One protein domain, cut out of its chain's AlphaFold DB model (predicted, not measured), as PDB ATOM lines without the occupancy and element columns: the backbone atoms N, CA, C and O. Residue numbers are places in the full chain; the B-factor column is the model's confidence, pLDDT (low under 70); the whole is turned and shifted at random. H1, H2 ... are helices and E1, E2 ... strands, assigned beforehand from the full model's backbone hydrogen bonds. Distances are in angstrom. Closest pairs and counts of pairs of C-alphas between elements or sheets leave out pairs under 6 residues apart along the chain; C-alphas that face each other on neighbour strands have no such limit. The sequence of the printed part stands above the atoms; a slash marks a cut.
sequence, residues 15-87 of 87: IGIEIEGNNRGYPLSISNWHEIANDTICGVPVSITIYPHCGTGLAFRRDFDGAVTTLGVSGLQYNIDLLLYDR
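AT A GLANCE: This is residues 15 to 87 of the 87 residues of an uncharacterized protein of marine metagenome (UniProt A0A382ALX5). A strongly twisted sheet of three strands, E3 E4 E5, makes the middle layer of a stack of three sheets, with the hairpin E1 E2 over one face, the hairpin E6 E7 over the other, and the short helix H1 beside its strands. The 73 printed residues hold, in order, E1 E2 H1 E3 E4 E5 E6 E7; the class is mostly strand and each sheet is antiparallel. The whole is compact, with a radius of gyration of the C-alphas of 12.3 A, and rounded, spanning 30 by 26 by 20 A.

IN THESE COORDINATES: Find C-alpha 44 at (-63.402, -51.890, -212.616); from there E4, residues 44 to 51, runs 22.5 A. Beside it are E3, residues 36 to 41, and E5, residues 56 to 61, 17.3 A. E1, residues 15 to 19, begins at (-63.470, -49.235, -195.434); E2 is residues 22 to 27, H1 28 to 32. E6, residues 71 to 78, bends by 88 degrees at residue 75; E7, residues 81 to 86, ends at (-63.124, -68.545, -208.258).

HOW THE PARTS SIT: Start at the meander E3 E4 E5, each strand the antiparallel neighbour of the one before: N 39 and O 46 are 2.9 A apart, N 49 and O 58 2.8 A, within hydrogen-bond range. Sheet E1 E2, with N 17 and O 24 at 2.9 A, is face to face with it, 9.6 A centre to centre where they face. Sheet E6 E7, with N 72 and O 85 at 2.8 A, faces it at 11.1 A; the closest C-alphas of E3 and E6, Ile 36 and Val 73, are 7.0 A apart. H1 is on the sheet E3 E4 E5 at a height of 6.6 A, over none of its strands; 0 of 1 O i to N i+4 pairs and 2 of 2 O i to N i+3 pairs are within range.

THE WHOLE: The C-alphas farthest apart, Gly 21 and Leu 76, are 34.4 A apart. The printed part has no cut and no long link. Look for pLDDT under 70 at residues 31 to 34.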
ATOM      1  N   ILE A  15     -64.635 -49.237-194.553       89.25
ATOM      2  CA  ILE A  15     -63.470 -49.235-195.434       89.25
ATOM      3  C   ILE A  15     -63.852 -48.472-196.696       89.25
ATOM      4  O   ILE A  15     -64.823 -48.820-197.367       89.25
ATOM      5  N   GLY A  16     -63.117 -47.400-196.976       91.50
ATOM      6  CA  GLY A  16     -63.289 -46.596-198.179       91.50
ATOM      7  C   GLY A  16     -62.396 -47.097-199.308       91.50
ATOM      8  O   GLY A  16     -61.235 -47.424-199.074       91.50
ATOM      9  N   ILE A  17     -62.927 -47.119-200.524       91.94
ATOM     10  CA  ILE A  17     -62.150 -47.286-201.752       91.94
ATOM     11  C   ILE A  17     -62.483 -46.136-202.701       91.94
ATOM     12  O   ILE A  17     -63.649 -45.759-202.845       91.94
ATOM     13  N   GLU A  18     -61.453 -45.597-203.339       93.56
ATOM     14  CA  GLU A  18     -61.576 -44.612-204.408       93.56
ATOM     15  C   GLU A  18     -60.989 -45.210-205.684       93.56
ATOM     16  O   GLU A  18     -59.832 -45.634-205.708       93.56
ATOM     17  N   ILE A  19     -61.789 -45.250-206.748       93.19
ATOM     18  CA  ILE A  19     -61.344 -45.641-208.087       93.19
ATOM     19  C   ILE A  19     -61.817 -44.565-209.052       93.19
ATOM     20  O   ILE A  19     -63.014 -44.307-209.149       93.19
ATOM     21  N   GLU A  20     -60.876 -43.920-209.743       90.44
ATOM     22  CA  GLU A  20     -61.168 -42.852-210.713       90.44
ATOM     23  C   GLU A  20     -62.092 -41.759-210.133       90.44
ATOM     24  O   GLU A  20     -63.098 -41.375-210.733       90.44
ATOM     25  N   GLY A  21     -61.803 -41.306-208.907       91.69
ATOM     26  CA  GLY A  21     -62.591 -40.289-208.201       91.69
ATOM     27  C   GLY A  21     -63.967 -40.756-207.705       91.69
ATOM     28  O   GLY A  21     -64.718 -39.957-207.144       91.69
ATOM     29  N   ASN A  22     -64.324 -42.030-207.896       92.44
ATOM     30  CA  ASN A  22     -65.565 -42.600-207.389       92.44
ATOM     31  C   ASN A  22     -65.322 -43.329-206.075       92.44
ATOM     32  O   ASN A  22     -64.592 -44.318-206.009       92.44
ATOM     33  N   ASN A  23     -66.000 -42.839-205.042       92.81
ATOM     34  CA  ASN A  23     -65.853 -43.312-203.678       92.81
ATOM     35  C   ASN A  23     -66.935 -44.336-203.335       92.81
ATOM     36  O   ASN A  23     -68.132 -44.080-203.503       92.81
ATOM     37  N   ARG A  24     -66.522 -45.481-202.793       91.44
ATOM     38  CA  ARG A  24     -67.409 -46.466-202.162       91.44
ATOM     39  C   ARG A  24     -66.970 -46.707-200.726       91.44
ATOM     40  O   ARG A  24     -65.782 -46.685-200.421       91.44
ATOM     41  N   GLY A  25     -67.942 -46.931-199.848       91.19
ATOM     42  CA  GLY A  25     -67.713 -47.279-198.450       91.19
ATOM     43  C   GLY A  25     -68.345 -48.626-198.129       91.19
ATOM     44  O   GLY A  25     -69.535 -48.817-198.377       91.19
ATOM     45  N   TYR A  26     -67.561 -49.531-197.552       89.12
ATOM     46  CA  TYR A  26     -68.004 -50.850-197.110       89.12
ATOM     47  C   TYR A  26     -67.998 -50.899-195.582       89.12
ATOM     48  O   TYR A  26     -66.929 -50.802-194.973       89.12
ATOM     49  N   PRO A  27     -69.164 -51.010-194.925       88.19
ATOM     50  CA  PRO A  27     -69.233 -51.107-193.473       88.19
ATOM     51  C   PRO A  27     -68.483 -52.326-192.952       88.19
ATOM     52  O   PRO A  27     -68.674 -53.428-193.453       88.19
ATOM     53  N   LEU A  28     -67.698 -52.159-191.891       85.81
ATOM     54  CA  LEU A  28     -66.965 -53.269-191.267       85.81
ATOM     55  C   LEU A  28     -67.881 -54.403-190.798       85.81
ATOM     56  O   LEU A  28     -67.510 -55.572-190.855       85.81
ATOM     57  N   SER A  29     -69.102 -54.066-190.387       78.94
ATOM     58  CA  SER A  29     -70.116 -55.029-189.961       78.94
ATOM     59  C   SER A  29     -70.606 -55.949-191.081       78.94
ATOM     60  O   SER A  29     -71.147 -57.008-190.769       78.94
ATOM     61  N   ILE A  30     -70.398 -55.605-192.362       75.44
ATOM     62  CA  ILE A  30     -70.759 -56.495-193.474       75.44
ATOM     63  C   ILE A  30     -69.925 -57.780-193.453       75.44
ATOM     64  O   ILE A  30     -70.440 -58.844-193.789       75.44
ATOM     65  N   SER A  31     -68.688 -57.697-192.948       69.81
ATOM     66  CA  SER A  31     -67.767 -58.828-192.811       69.81
ATOM     67  C   SER A  31     -68.293 -59.936-191.908       69.81
ATOM     68  O   SER A  31     -67.895 -61.081-192.075       69.81
ATOM     69  N   ASN A  32     -69.173 -59.614-190.954       66.12
ATOM     70  CA  ASN A  32     -69.742 -60.613-190.045       66.12
ATOM     71  C   ASN A  32     -70.681 -61.593-190.769       66.12
ATOM     72  O   ASN A  32     -70.988 -62.652-190.234       66.12
ATOM     73  N   TRP A  33     -71.157 -61.216-191.958       66.19
ATOM     74  CA  TRP A  33     -72.097 -61.991-192.769       66.19
ATOM     75  C   TRP A  33     -71.470 -62.436-194.088       66.19
ATOM     76  O   TRP A  33     -71.715 -63.543-194.554       66.19
ATOM     77  N   HIS A  34     -70.661 -61.561-194.682       69.25
ATOM     78  CA  HIS A  34     -69.992 -61.765-195.954       69.25
ATOM     79  C   HIS A  34     -68.539 -61.313-195.803       69.25
ATOM     80  O   HIS A  34     -68.236 -60.125-195.887       69.25
ATOM     81  N   GLU A  35     -67.636 -62.265-195.576       76.94
ATOM     82  CA  GLU A  35     -66.191 -62.018-195.422       76.94
ATOM     83  C   GLU A  35     -65.533 -61.433-196.695       76.94
ATOM     84  O   GLU A  35     -64.411 -60.924-196.652       76.94
ATOM     85  N   ILE A  36     -66.247 -61.469-197.827       88.69
ATOM     86  CA  ILE A  36     -65.849 -60.896-199.114       88.69
ATOM     87  C   ILE A  36     -67.025 -60.178-199.795       88.69
ATOM     88  O   ILE A  36     -68.152 -60.677-199.803       88.69
ATOM     89  N   ALA A  37     -66.754 -59.031-200.419       90.25
ATOM     90  CA  ALA A  37     -67.693 -58.289-201.256       90.25
ATOM     91  C   ALA A  37     -67.131 -58.142-202.677       90.25
ATOM     92  O   ALA A  37     -66.100 -57.505-202.876       90.25
ATOM     93  N   ASN A  38     -67.819 -58.709-203.671       92.12
ATOM     94  CA  ASN A  38     -67.495 -58.500-205.085       92.12
ATOM     95  C   ASN A  38     -68.325 -57.326-205.615       92.12
ATOM     96  O   ASN A  38     -69.553 -57.379-205.573       92.12
ATOM     97  N   ASP A  39     -67.664 -56.294-206.131       92.56
ATOM     98  CA  ASP A  39     -68.292 -55.077-206.650       92.56
ATOM     99  C   ASP A  39     -67.723 -54.724-208.040       92.56
ATOM    100  O   ASP A  39     -66.783 -55.354-208.547       92.56
ATOM    101  N   THR A  40     -68.320 -53.723-208.675       94.50
ATOM    102  CA  THR A  40     -67.837 -53.084-209.895       94.50
ATOM    103  C   THR A  40     -67.936 -51.569-209.723       94.50
ATOM    104  O   THR A  40     -69.028 -50.995-209.702       94.50
ATOM    105  N   ILE A  41     -66.786 -50.903-209.641       94.31
ATOM    106  CA  ILE A  41     -66.687 -49.454-209.429       94.31
ATOM    107  C   ILE A  41     -66.134 -48.840-210.707       94.31
ATOM    108  O   ILE A  41     -65.037 -49.192-211.125       94.31
ATOM    109  N   CYS A  42     -66.901 -47.967-211.364       92.88
ATOM    110  CA  CYS A  42     -66.511 -47.364-212.650       92.88
ATOM    111  C   CYS A  42     -66.115 -48.382-213.728       92.88
ATOM    112  O   CYS A  42     -65.219 -48.149-214.527       92.88
ATOM    113  N   GLY A  43     -66.770 -49.546-213.742       93.06
ATOM    114  CA  GLY A  43     -66.428 -50.626-214.667       93.06
ATOM    115  C   GLY A  43     -65.203 -51.451-214.260       93.06
ATOM    116  O   GLY A  43     -64.947 -52.465-214.898       93.06
ATOM    117  N   VAL A  44     -64.496 -51.092-213.181       94.31
ATOM    118  CA  VAL A  44     -63.402 -51.890-212.616       94.31
ATOM    119  C   VAL A  44     -63.990 -52.954-211.685       94.31
ATOM    120  O   VAL A  44     -64.561 -52.608-210.642       94.31
ATOM    121  N   PRO A  45     -63.885 -54.247-212.032       95.44
ATOM    122  CA  PRO A  45     -64.355 -55.316-211.173       95.44
ATOM    123  C   PRO A  45     -63.364 -55.495-210.018       95.44
ATOM    124  O   PRO A  45     -62.176 -55.752-210.224       95.44
ATOM    125  N   VAL A  46     -63.858 -55.384-208.791       94.38
ATOM    126  CA  VAL A  46     -63.046 -55.498-207.576       94.38
ATOM    127  C   VAL A  46     -63.651 -56.499-206.610       94.38
ATOM    128  O   VAL A  46     -64.866 -56.710-206.592       94.38
ATOM    129  N   SER A  47     -62.804 -57.114-205.799       93.62
ATOM    130  CA  SER A  47     -63.237 -57.822-204.605       93.62
ATOM    131  C   SER A  47     -62.562 -57.220-203.387       93.62
ATOM    132  O   SER A  47     -61.379 -56.877-203.432       93.62
ATOM    133  N   ILE A  48     -63.334 -57.076-202.320       91.69
ATOM    134  CA  ILE A  48     -62.914 -56.480-201.062       91.69
ATOM    135  C   ILE A  48     -63.069 -57.537-199.977       91.69
ATOM    136  O   ILE A  48     -64.173 -58.033-199.752       91.69
ATOM    137  N   THR A  49     -61.979 -57.867-199.293       89.62
ATOM    138  CA  THR A  49     -62.000 -58.669-198.069       89.62
ATOM    139  C   THR A  49     -61.796 -57.766-196.867       89.62
ATOM    140  O   THR A  49     -61.080 -56.764-196.925       89.62
ATOM    141  N   ILE A  50     -62.462 -58.103-195.768       86.69
ATOM    142  CA  ILE A  50     -62.428 -57.317-194.538       86.69
ATOM    143  C   ILE A  50     -62.103 -58.261-193.388       86.69
ATOM    144  O   ILE A  50     -62.709 -59.319-193.256       86.69
ATOM    145  N   TYR A  51     -61.154 -57.868-192.545       82.44
ATOM    146  CA  TYR A  51     -60.880 -58.538-191.285       82.44
ATOM    147  C   TYR A  51     -61.474 -57.709-190.135       82.44
ATOM    148  O   TYR A  51     -60.914 -56.667-189.768       82.44
ATOM    149  N   PRO A  52     -62.611 -58.128-189.551       73.56
ATOM    150  CA  PRO A  52     -63.439 -57.256-188.721       73.56
ATOM    151  C   PRO A  52     -62.764 -56.875-187.401       73.56
ATOM    152  O   PRO A  52     -62.974 -55.770-186.902       73.56
ATOM    153  N   HIS A  53     -61.916 -57.750-186.849       75.06
ATOM    154  CA  HIS A  53     -61.274 -57.516-185.554       75.06
ATOM    155  C   HIS A  53     -60.169 -56.454-185.607       75.06
ATOM    156  O   HIS A  53     -60.068 -55.638-184.693       75.06
ATOM    157  N   CYS A  54     -59.372 -56.416-186.678       79.81
ATOM    158  CA  CYS A  54     -58.344 -55.379-186.858       79.81
ATOM    159  C   CYS A  54     -58.878 -54.163-187.627       79.81
ATOM    160  O   CYS A  54     -58.311 -53.075-187.563       79.81
ATOM    161  N   GLY A  55     -59.982 -54.337-188.351       78.50
ATOM    162  CA  GLY A  55     -60.522 -53.348-189.270       78.50
ATOM    163  C   GLY A  55     -59.660 -53.110-190.507       78.50
ATOM    164  O   GLY A  55     -59.774 -52.061-191.138       78.50
ATOM    165  N   THR A  56     -58.802 -54.072-190.835       84.75
ATOM    166  CA  THR A  56     -58.008 -54.089-192.064       84.75
ATOM    167  C   THR A  56     -58.875 -54.603-193.203       84.75
ATOM    168  O   THR A  56     -59.663 -55.527-193.010       84.75
ATOM    169  N   GLY A  57     -58.715 -54.037-194.395       86.88
ATOM    170  CA  GLY A  57     -59.308 -54.587-195.605       86.88
ATOM    171  C   GLY A  57     -58.311 -54.601-196.742       86.88
ATOM    172  O   GLY A  57     -57.404 -53.770-196.798       86.88
ATOM    173  N   LEU A  58     -58.495 -55.563-197.634       89.75
ATOM    174  CA  LEU A  58     -57.732 -55.702-198.860       89.75
ATOM    175  C   LEU A  58     -58.705 -55.612-200.026       89.75
ATOM    176  O   LEU A  58     -59.783 -56.199-199.988       89.75
ATOM    177  N   ALA A  59     -58.320 -54.876-201.061       90.56
ATOM    178  CA  ALA A  59     -59.061 -54.813-202.306       90.56
ATOM    179  C   ALA A  59     -58.141 -55.229-203.448       90.56
ATOM    180  O   ALA A  59     -57.003 -54.767-203.540       90.56
ATOM    181  N   PHE A  60     -58.637 -56.089-204.325       91.12
ATOM    182  CA  PHE A  60     -57.915 -56.523-205.512       91.12
ATOM    183  C   PHE A  60     -58.852 -56.519-206.715       91.12
ATOM    184  O   PHE A  60     -60.066 -56.713-206.600       91.12
ATOM    185  N   ARG A  61     -58.269 -56.274-207.888       93.88
ATOM    186  CA  ARG A  61     -58.960 -56.452-209.162       93.88
ATOM    187  C   ARG A  61     -59.267 -57.931-209.368       93.88
ATOM    188  O   ARG A  61     -58.467 -58.781-208.990       93.88
ATOM    189  N   ARG A  62     -60.426 -58.215-209.959       94.62
ATOM    190  CA  ARG A  62     -60.882 -59.584-210.264       94.62
ATOM    191  C   ARG A  62     -61.033 -59.838-211.763       94.62
ATOM    192  O   ARG A  62     -61.769 -60.724-212.178       94.62
ATOM    193  N   ASP A  63     -60.368 -59.028-212.581       94.62
ATOM    194  CA  ASP A  63     -60.108 -59.332-213.983       94.62
ATOM    195  C   ASP A  63     -58.745 -60.030-214.110       94.62
ATOM    196  O   ASP A  63     -57.698 -59.389-214.172       94.62
ATOM    197  N   PHE A  64     -58.762 -61.363-214.099       90.06
ATOM    198  CA  PHE A  64     -57.572 -62.199-214.258       90.06
ATOM    199  C   PHE A  64     -57.544 -62.748-215.684       90.06
ATOM    200  O   PHE A  64     -58.536 -63.305-216.150       90.06
ATOM    201  N   ASP A  65     -56.435 -62.562-216.400       89.50
ATOM    202  CA  ASP A  65     -56.245 -63.046-217.779       89.50
ATOM    203  C   ASP A  65     -57.400 -62.702-218.744       89.50
ATOM    204  O   ASP A  65     -57.774 -63.476-219.624       89.50
ATOM    205  N   GLY A  66     -57.986 -61.510-218.582       89.00
ATOM    206  CA  GLY A  66     -59.092 -61.026-219.416       89.00
ATOM    207  C   GLY A  66     -60.469 -61.596-219.061       89.00
ATOM    208  O   GLY A  66     -61.458 -61.209-219.684       89.00
ATOM    209  N   ALA A  67     -60.562 -62.464-218.051       92.12
ATOM    210  CA  ALA A  67     -61.816 -62.972-217.512       92.12
ATOM    211  C   ALA A  67     -62.162 -62.277-216.192       92.12
ATOM    212  O   ALA A  67     -61.336 -62.149-215.290       92.12
ATOM    213  N   VAL A  68     -63.415 -61.840-216.068       95.69
ATOM    214  CA  VAL A  68     -63.938 -61.286-214.819       95.69
ATOM    215  C   VAL A  68     -64.431 -62.437-213.951       95.69
ATOM    216  O   VAL A  68     -65.453 -63.048-214.260       95.69
ATOM    217  N   THR A  69     -63.721 -62.714-212.863       93.69
ATOM    218  CA  THR A  69     -64.039 -63.797-211.930       93.69
ATOM    219  C   THR A  69     -64.890 -63.300-210.775       93.69
ATOM    220  O   THR A  69     -64.978 -62.096-210.497       93.69
ATOM    221  N   THR A  70     -65.535 -64.231-210.079       92.62
ATOM    222  CA  THR A  70     -66.198 -63.929-208.813       92.62
ATOM    223  C   THR A  70     -65.488 -64.700-207.728       92.62
ATOM    224  O   THR A  70     -65.464 -65.921-207.767       92.62
ATOM    225  N   LEU A  71     -64.916 -64.007-206.745       92.38
ATOM    226  CA  LEU A  71     -64.198 -64.710-205.690       92.38
ATOM    227  C   LEU A  71     -65.134 -65.110-204.548       92.38
ATOM    228  O   LEU A  71     -65.986 -64.327-204.110       92.38
ATOM    229  N   GLY A  72     -64.962 -66.339-204.074       90.75
ATOM    230  CA  GLY A  72     -65.557 -66.886-202.863       90.75
ATOM    231  C   GLY A  72     -64.501 -67.154-201.791       90.75
ATOM    232  O   GLY A  72     -63.305 -67.245-202.076       90.75
ATOM    233  N   VAL A  73     -64.954 -67.299-200.547       89.25
ATOM    234  CA  VAL A  73     -64.102 -67.706-199.424       89.25
ATOM    235  C   VAL A  73     -64.128 -69.226-199.308       89.25
ATOM    236  O   VAL A  73     -65.196 -69.824-199.242       89.25
ATOM    237  N   SER A  74     -62.952 -69.856-199.284       88.62
ATOM    238  CA  SER A  74     -62.838 -71.324-199.220       88.62
ATOM    239  C   SER A  74     -63.108 -71.919-197.831       88.62
ATOM    240  O   SER A  74     -63.220 -73.134-197.693       88.62
ATOM    241  N   GLY A  75     -63.160 -71.082-196.790       86.56
ATOM    242  CA  GLY A  75     -63.148 -71.507-195.386       86.56
ATOM    243  C   GLY A  75     -61.755 -71.885-194.866       86.56
ATOM    244  O   GLY A  75     -61.618 -72.254-193.701       86.56
ATOM    245  N   LEU A  76     -60.717 -71.783-195.703       86.69
ATOM    246  CA  LEU A  76     -59.322 -72.006-195.332       86.69
ATOM    247  C   LEU A  76     -58.581 -70.676-195.169       86.69
ATOM    248  O   LEU A  76     -58.895 -69.678-195.824       86.69
ATOM    249  N   GLN A  77     -57.556 -70.692-194.321       82.25
ATOM    250  CA  GLN A  77     -56.646 -69.567-194.121       82.25
ATOM    251  C   GLN A  77     -55.208 -70.009-194.388       82.25
ATOM    252  O   GLN A  77     -54.796 -71.093-193.970       82.25
ATOM    253  N   TYR A  78     -54.439 -69.157-195.058       82.25
ATOM    254  CA  TYR A  78     -53.006 -69.333-195.272       82.25
ATOM    255  C   TYR A  78     -52.282 -68.111-194.715       82.25
ATOM    256  O   TYR A  78     -52.589 -66.992-195.098       82.25
ATOM    257  N   ASN A  79     -51.345 -68.310-193.784       81.25
ATOM    258  CA  ASN A  79     -50.633 -67.218-193.103       81.25
ATOM    259  C   ASN A  79     -51.550 -66.134-192.496       81.25
ATOM    260  O   ASN A  79     -51.181 -64.967-192.478       81.25
ATOM    261  N   ILE A  80     -52.703 -66.534-191.939       75.38
ATOM    262  CA  ILE A  80     -53.704 -65.635-191.318       75.38
ATOM    263  C   ILE A  80     -54.505 -64.816-192.359       75.38
ATOM    264  O   ILE A  80     -55.366 -64.022-191.996       75.38
ATOM    265  N   ASP A  81     -54.329 -65.097-193.653       78.88
ATOM    266  CA  ASP A  81     -55.106 -64.498-194.736       78.88
ATOM    267  C   ASP A  81     -56.136 -65.478-195.313       78.88
ATOM    268  O   ASP A  81     -55.921 -66.694-195.354       78.88
ATOM    269  N   LEU A  82     -57.270 -64.945-195.776       85.19
ATOM    270  CA  LEU A  82     -58.320 -65.736-196.422       85.19
ATOM    271  C   LEU A  82     -57.799 -66.353-197.722       85.19
ATOM    272  O   LEU A  82     -57.326 -65.642-198.611       85.19
ATOM    273  N   LEU A  83     -57.962 -67.670-197.867       88.69
ATOM    274  CA  LEU A  83     -57.742 -68.327-199.147       88.69
ATOM    275  C   LEU A  83     -59.009 -68.202-199.998       88.69
ATOM    276  O   LEU A  83     -60.072 -68.737-199.658       88.69
ATOM    277  N   LEU A  84     -58.876 -67.490-201.111       90.81
ATOM    278  CA  LEU A  84     -59.967 -67.200-202.031       90.81
ATOM    279  C   LEU A  84     -59.927 -68.138-203.234       90.81
ATOM    280  O   LEU A  84     -58.858 -68.582-203.650       90.81
ATOM    281  N   TYR A  85     -61.095 -68.422-203.800       91.81
ATOM    282  CA  TYR A  85     -61.235 -69.249-204.997       91.81
ATOM    283  C   TYR A  85     -62.239 -68.620-205.966       91.81
ATOM    284  O   TYR A  85     -63.076 -67.821-205.551       91.81
ATOM    285  N   ASP A  86     -62.152 -68.970-207.245       92.25
ATOM    286  CA  ASP A  86     -63.124 -68.545-208.258       92.25
ATOM    287  C   ASP A  86     -64.388 -69.421-208.204       92.25
ATOM    288  O   ASP A  86     -64.274 -70.649-208.150       92.25
ATOM    289  N   ARG A  87     -65.577 -68.803-208.182       87.12
ATOM    290  CA  ARG A  87     -66.869 -69.468-207.933       87.12
ATOM    291  C   ARG A  87     -67.903 -69.302-209.042       87.12
ATOM    292  O   ARG A  87     -67.969 -68.215-209.657       87.12
TER     293      ARG A  87